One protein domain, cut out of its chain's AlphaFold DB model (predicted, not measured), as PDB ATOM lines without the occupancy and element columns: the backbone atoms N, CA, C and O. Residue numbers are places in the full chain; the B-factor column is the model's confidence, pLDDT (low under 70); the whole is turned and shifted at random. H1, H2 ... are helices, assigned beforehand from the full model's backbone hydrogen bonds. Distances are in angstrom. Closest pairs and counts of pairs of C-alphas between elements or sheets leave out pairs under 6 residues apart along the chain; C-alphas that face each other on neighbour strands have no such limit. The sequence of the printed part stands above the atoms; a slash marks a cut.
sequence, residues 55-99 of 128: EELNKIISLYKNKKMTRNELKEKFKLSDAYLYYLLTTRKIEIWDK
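What this domain is: This is residues 55 to 99 of the 128 residues of an uncharacterized protein of Ignavibacteriae bacterium (UniProt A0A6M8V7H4). Three short helices form a small rounded body: H1 and H2 run side by side in opposite directions, and H3 crosses them at nearly a right angle, passing from beside H2 to beside H1. After H3 a tail, residues 92 to 99, folds back past the helices to the far side from the start of H1. The printed part has 45 residues with three named helices, in the order H1, H2, H3, and no named strand; 29 of these residues are in the helices, and the class is all helix. The whole is compact, with a radius of gyration of the C-alphas of 9.2 A, and its C-alphas span 24 by 22 by 19 A.

Where its parts are: Find C-alpha 55 at (95.507, 121.571, 85.668); from there H1, residues 55 to 65, runs 15.0 A to C-alpha 65 at (108.396, 124.439, 78.545). Read on past residues 66 to 70 to H2, residues 71 to 78, which measures 10.3 A from first to last C-alpha. Residues 79 to 81 lead to H3, residues 82 to 91, which runs 14.1 A and ends with C-alpha 91 at (110.477, 118.612, 90.692).

How they stand to each other: Begin with the helical hairpin of H1 and H2. They run opposite ways at a shallow tilt of 27 degrees. They only just touch, with 3 pairs of C-alphas within 8 A; look at Ile 60 and Leu 74, whose C-alphas are the closest at 7.1 A. From H2 go on to H3, which is about perpendicular to it at 74 degrees. These two also only just touch, with 3 pairs of C-alphas within 8 A; the closest are those of Lys 75 and Asp 82, 6.9 A apart. Farther along H3, compare Leu 89 with Ile 61 of H1: their C-alphas, the closest of the two helices, are 7.3 A apart. H1 and H3 are close but not clearly touching, and about perpendicular at 86 degrees. In the backbones of H1, H2 and H3, every O i to N i+4 pair is within hydrogen-bond range.

The domain as a whole: The C-alphas of Glu 55 and Lys 99, the first and last printed residues, are the two farthest apart, at 25.3 A. The printed part has no cut. The links from H1 to H2, with 5 residues between them, and from H2 to H3, with 3, are tight. In the B-factor column you will find a mean pLDDT of 90.6 for the printed part; residue 99 is the one printed residue under 70.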
ATOM      1  N   GLU A  55      95.768 120.929  86.960       89.69
ATOM      2  CA  GLU A  55      95.507 121.571  85.668       89.69
ATOM      3  C   GLU A  55      96.172 122.948  85.557       89.69
ATOM      4  O   GLU A  55      96.852 123.238  84.568       89.69
ATOM      5  N   GLU A  56      96.039 123.793  86.585       90.62
ATOM      6  CA  GLU A  56      96.702 125.098  86.619       90.62
ATOM      7  C   GLU A  56      98.221 124.955  86.592       90.62
ATOM      8  O   GLU A  56      98.910 125.683  85.867       90.62
ATOM      9  N   LEU A  57      98.753 124.009  87.370       91.94
ATOM     10  CA  LEU A  57     100.186 123.746  87.409       91.94
ATOM     11  C   LEU A  57     100.682 123.306  86.030       91.94
ATOM     12  O   LEU A  57     101.638 123.884  85.511       91.94
ATOM     13  N   ASN A  58      99.997 122.356  85.393       93.19
ATOM     14  CA  ASN A  58     100.326 121.864  84.056       93.19
ATOM     15  C   ASN A  58     100.259 122.977  83.002       93.19
ATOM     16  O   ASN A  58     101.112 123.049  82.110       93.19
ATOM     17  N   LYS A  59      99.315 123.914  83.130       93.88
ATOM     18  CA  LYS A  59      99.256 125.110  82.285       93.88
ATOM     19  C   LYS A  59     100.486 126.004  82.467       93.88
ATOM     20  O   LYS A  59     101.109 126.374  81.476       93.88
ATOM     21  N   ILE A  60     100.883 126.315  83.702       93.38
ATOM     22  CA  ILE A  60     102.098 127.107  83.986       93.38
ATOM     23  C   ILE A  60     103.333 126.434  83.372       93.38
ATOM     24  O   ILE A  60     104.139 127.072  82.694       93.38
ATOM     25  N   ILE A  61     103.451 125.122  83.567       93.81
ATOM     26  CA  ILE A  61     104.564 124.311  83.074       93.81
ATOM     27  C   ILE A  61     104.617 124.284  81.552       93.81
ATOM     28  O   ILE A  61     105.686 124.478  80.980       93.81
ATOM     29  N   SER A  62     103.486 124.058  80.888       94.38
ATOM     30  CA  SER A  62     103.428 124.021  79.425       94.38
ATOM     31  C   SER A  62     103.795 125.373  78.809       94.38
ATOM     32  O   SER A  62     104.532 125.408  77.827       94.38
ATOM     33  N   LEU A  63     103.365 126.489  79.410       94.06
ATOM     34  CA  LEU A  63     103.762 127.833  78.979       94.06
ATOM     35  C   LEU A  63     105.280 128.038  79.080       94.06
ATOM     36  O   LEU A  63     105.886 128.554  78.140       94.06
ATOM     37  N   TYR A  64     105.896 127.585  80.175       94.31
ATOM     38  CA  TYR A  64     107.343 127.683  80.362       94.31
ATOM     39  C   TYR A  64     108.127 126.753  79.426       94.31
ATOM     40  O   TYR A  64     109.068 127.182  78.763       94.31
ATOM     41  N   LYS A  65     107.730 125.477  79.347       91.62
ATOM     42  CA  LYS A  65     108.396 124.439  78.545       91.62
ATOM     43  C   LYS A  65     108.379 124.781  77.055       91.62
ATOM     44  O   LYS A  65     109.374 124.577  76.370       91.62
ATOM     45  N   ASN A  66     107.284 125.371  76.579       92.12
ATOM     46  CA  ASN A  66     107.136 125.822  75.195       92.12
ATOM     47  C   ASN A  66     107.806 127.179  74.918       92.12
ATOM     48  O   ASN A  66     107.571 127.758  73.861       92.12
ATOM     49  N   LYS A  67     108.599 127.710  75.862       89.38
ATOM     50  CA  LYS A  67     109.301 129.000  75.759       89.38
ATOM     51  C   LYS A  67     108.380 130.185  75.434       89.38
ATOM     52  O   LYS A  67     108.825 131.173  74.860       89.38
ATOM     53  N   LYS A  68     107.095 130.094  75.801       91.50
ATOM     54  CA  LYS A  68     106.108 131.163  75.568       91.50
ATOM     55  C   LYS A  68     106.196 132.274  76.607       91.50
ATOM     56  O   LYS A  68     105.792 133.390  76.316       91.50
ATOM     57  N   MET A  69     106.647 131.947  77.819       92.12
ATOM     58  CA  MET A  69     106.788 132.896  78.923       92.12
ATOM     59  C   MET A  69     108.036 132.577  79.750       92.12
ATOM     60  O   MET A  69     108.330 131.408  80.009       92.12
ATOM     61  N   THR A  70     108.740 133.611  80.199       91.75
ATOM     62  CA  THR A  70     109.852 133.530  81.155       91.75
ATOM     63  C   THR A  70     109.348 133.292  82.582       91.75
ATOM     64  O   THR A  70     108.168 133.475  82.891       91.75
ATOM     65  N   ARG A  71     110.242 132.927  83.509       91.44
ATOM     66  CA  ARG A  71     109.894 132.781  84.929       91.44
ATOM     67  C   ARG A  71     109.385 134.086  85.530       91.44
ATOM     68  O   ARG A  71     108.505 134.036  86.378       91.44
ATOM     69  N   ASN A  72     109.911 135.237  85.111       89.69
ATOM     70  CA  ASN A  72     109.451 136.534  85.617       89.69
ATOM     71  C   ASN A  72     108.001 136.809  85.213       89.69
ATOM     72  O   ASN A  72     107.171 137.062  86.081       89.69
ATOM     73  N   GLU A  73     107.670 136.623  83.938       91.44
ATOM     74  CA  GLU A  73     106.303 136.809  83.442       91.44
ATOM     75  C   GLU A  73     105.321 135.815  84.077       91.44
ATOM     76  O   GLU A  73     104.185 136.165  84.396       91.44
ATOM     77  N   LEU A  74     105.749 134.569  84.312       93.19
ATOM     78  CA  LEU A  74     104.932 133.574  85.008       93.19
ATOM     79  C   LEU A  74     104.694 133.947  86.474       93.19
ATOM     80  O   LEU A  74     103.577 133.778  86.964       93.19
ATOM     81  N   LYS A  75     105.709 134.466  87.172       92.31
ATOM     82  CA  LYS A  75     105.567 134.934  88.558       92.31
ATOM     83  C   LYS A  75     104.554 136.058  88.664       92.31
ATOM     84  O   LYS A  75     103.693 135.993  89.533       92.31
ATOM     85  N   GLU A  76     104.623 137.039  87.774       90.81
ATOM     86  CA  GLU A  76     103.696 138.171  87.767       90.81
ATOM     87  C   GLU A  76     102.278 137.722  87.414       90.81
ATOM     88  O   GLU A  76     101.339 137.939  88.183       90.81
ATOM     89  N   LYS A  77     102.122 136.996  86.302       92.50
ATOM     90  CA  LYS A  77     100.813 136.569  85.795       92.50
ATOM     91  C   LYS A  77     100.079 135.636  86.750       92.50
ATOM     92  O   LYS A  77      98.866 135.746  86.912       92.50
ATOM     93  N   PHE A  78     100.800 134.706  87.371       90.69
ATOM     94  CA  PHE A  78     100.218 133.715  88.269       90.69
ATOM     95  C   PHE A  78     100.459 134.040  89.745       90.69
ATOM     96  O   PHE A  78     100.140 133.211  90.589       90.69
ATOM     97  N   LYS A  79     100.998 135.212  90.100       89.50
ATOM     98  CA  LYS A  79     101.316 135.582  91.495       89.50
ATOM     99  C   LYS A  79     102.083 134.469  92.232       89.50
ATOM    100  O   LYS A  79     101.714 134.063  93.333       89.50
ATOM    101  N   LEU A  80     103.100 133.902  91.579       88.69
ATOM    102  CA  LEU A  80     103.919 132.819  92.134       88.69
ATOM    103  C   LEU A  80     105.153 133.397  92.819       88.69
ATOM    104  O   LEU A  80     105.760 134.344  92.322       88.69
ATOM    105  N   SER A  81     105.570 132.780  93.924       89.69
ATOM    106  CA  SER A  81     106.880 133.076  94.496       89.69
ATOM    107  C   SER A  81     107.991 132.452  93.650       89.69
ATOM    108  O   SER A  81     107.800 131.418  93.003       89.69
ATOM    109  N   ASP A  82     109.174 133.068  93.682       88.00
ATOM    110  CA  ASP A  82     110.344 132.571  92.952       88.00
ATOM    111  C   ASP A  82     110.742 131.163  93.410       88.00
ATOM    112  O   ASP A  82     110.920 130.266  92.587       88.00
ATOM    113  N   ALA A  83     110.746 130.942  94.729       89.94
ATOM    114  CA  ALA A  83     111.011 129.640  95.329       89.94
ATOM    115  C   ALA A  83     110.003 128.574  94.875       89.94
ATOM    116  O   ALA A  83     110.396 127.457  94.540       89.94
ATOM    117  N   TYR A  84     108.711 128.913  94.816       90.88
ATOM    118  CA  TYR A  84     107.684 127.962  94.403       90.88
ATOM    119  C   TYR A  84     107.781 127.622  92.915       90.88
ATOM    120  O   TYR A  84     107.706 126.451  92.547       90.88
ATOM    121  N   LEU A  85     108.008 128.613  92.049       92.44
ATOM    122  CA  LEU A  85     108.196 128.357  90.623       92.44
ATOM    123  C   LEU A  85     109.462 127.526  90.367       92.44
ATOM    124  O   LEU A  85     109.429 126.588  89.576       92.44
ATOM    125  N   TYR A  86     110.555 127.816  91.072       91.12
ATOM    126  CA  TYR A  86     111.771 127.010  91.008       91.12
ATOM    127  C   TYR A  86     111.521 125.558  91.444       91.12
ATOM    128  O   TYR A  86     111.898 124.628  90.729       91.12
ATOM    129  N   TYR A  87     110.824 125.355  92.565       92.56
ATOM    130  CA  TYR A  87     110.414 124.032  93.037       92.56
ATOM    131  C   TYR A  87     109.555 123.282  92.003       92.56
ATOM    132  O   TYR A  87     109.799 122.106  91.730       92.56
ATOM    133  N   LEU A  88     108.587 123.958  91.372       92.44
ATOM    134  CA  LEU A  88     107.723 123.353  90.355       92.44
ATOM    135  C   LEU A  88     108.507 122.859  89.135       92.44
ATOM    136  O   LEU A  88     108.218 121.772  88.630       92.44
ATOM    137  N   LEU A  89     109.470 123.656  88.664       92.19
ATOM    138  CA  LEU A  89     110.291 123.332  87.497       92.19
ATOM    139  C   LEU A  89     111.274 122.196  87.794       92.19
ATOM    140  O   LEU A  89     111.383 121.254  87.010       92.19
ATOM    141  N   THR A  90     111.948 122.258  88.944       90.69
ATOM    142  CA  THR A  90     112.945 121.258  89.357       90.69
ATOM    143  C   THR A  90     112.319 119.898  89.644       90.69
ATOM    144  O   THR A  90     112.781 118.896  89.103       90.69
ATOM    145  N   THR A  91     111.212 119.856  90.390       92.06
ATOM    146  CA  THR A  91     110.477 118.612  90.692       92.06
ATOM    147  C   THR A  91     110.015 117.894  89.421       92.06
ATOM    148  O   THR A  91     109.936 116.670  89.380       92.06
ATOM    149  N   ARG A  92     109.754 118.645  88.346       91.12
ATOM    150  CA  ARG A  92     109.326 118.108  87.046       91.12
ATOM    151  C   ARG A  92     110.448 118.000  86.018       91.12
ATOM    152  O   ARG A  92     110.168 117.749  84.848       91.12
ATOM    153  N   LYS A  93     111.703 118.163  86.450       92.44
ATOM    154  CA  LYS A  93     112.909 118.027  85.619       92.44
ATOM    155  C   LYS A  93     112.883 118.913  84.366       92.44
ATOM    156  O   LYS A  93     113.325 118.503  83.297       92.44
ATOM    157  N   ILE A  94     112.341 120.123  84.484       89.62
ATOM    158  CA  ILE A  94     112.282 121.083  83.379       89.62
ATOM    159  C   ILE A  94     113.555 121.925  83.385       89.62
ATOM    160  O   ILE A  94     113.907 122.529  84.399       89.62
ATOM    161  N   GLU A  95     114.231 121.985  82.241       87.62
ATOM    162  CA  GLU A  95     115.432 122.797  82.071       87.62
ATOM    163  C   GLU A  95     115.113 124.295  82.183       87.62
ATOM    164  O   GLU A  95     114.178 124.810  81.562       87.62
ATOM    165  N   ILE A  96     115.924 125.008  82.967       88.12
ATOM    166  CA  ILE A  96     115.782 126.449  83.164       88.12
ATOM    167  C   ILE A  96     116.491 127.186  82.023       88.12
ATOM    168  O   ILE A  96     117.658 127.565  82.136       88.12
ATOM    169  N   TRP A  97     115.774 127.393  80.919       86.25
ATOM    170  CA  TRP A  97     116.312 127.998  79.694       86.25
ATOM    171  C   TRP A  97     116.451 129.523  79.773       86.25
ATOM    172  O   TRP A  97     117.310 130.112  79.122       86.25
ATOM    173  N   ASP A  98     115.627 130.179  80.589       82.44
ATOM    174  CA  ASP A  98     115.622 131.635  80.775       82.44
ATOM    175  C   ASP A  98     116.631 132.089  81.841       82.44
ATOM    176  O   ASP A  98     116.602 133.231  82.308       82.44
ATOM    177  N   LYS A  99     117.531 131.196  82.274       67.50
ATOM    178  CA  LYS A  99     118.665 131.551  83.123       67.50
ATOM    179  C   LYS A  99     119.573 132.465  82.300       67.50
ATOM    180  O   LYS A  99     120.444 132.009  81.567       67.50
TER     181      LYS A  99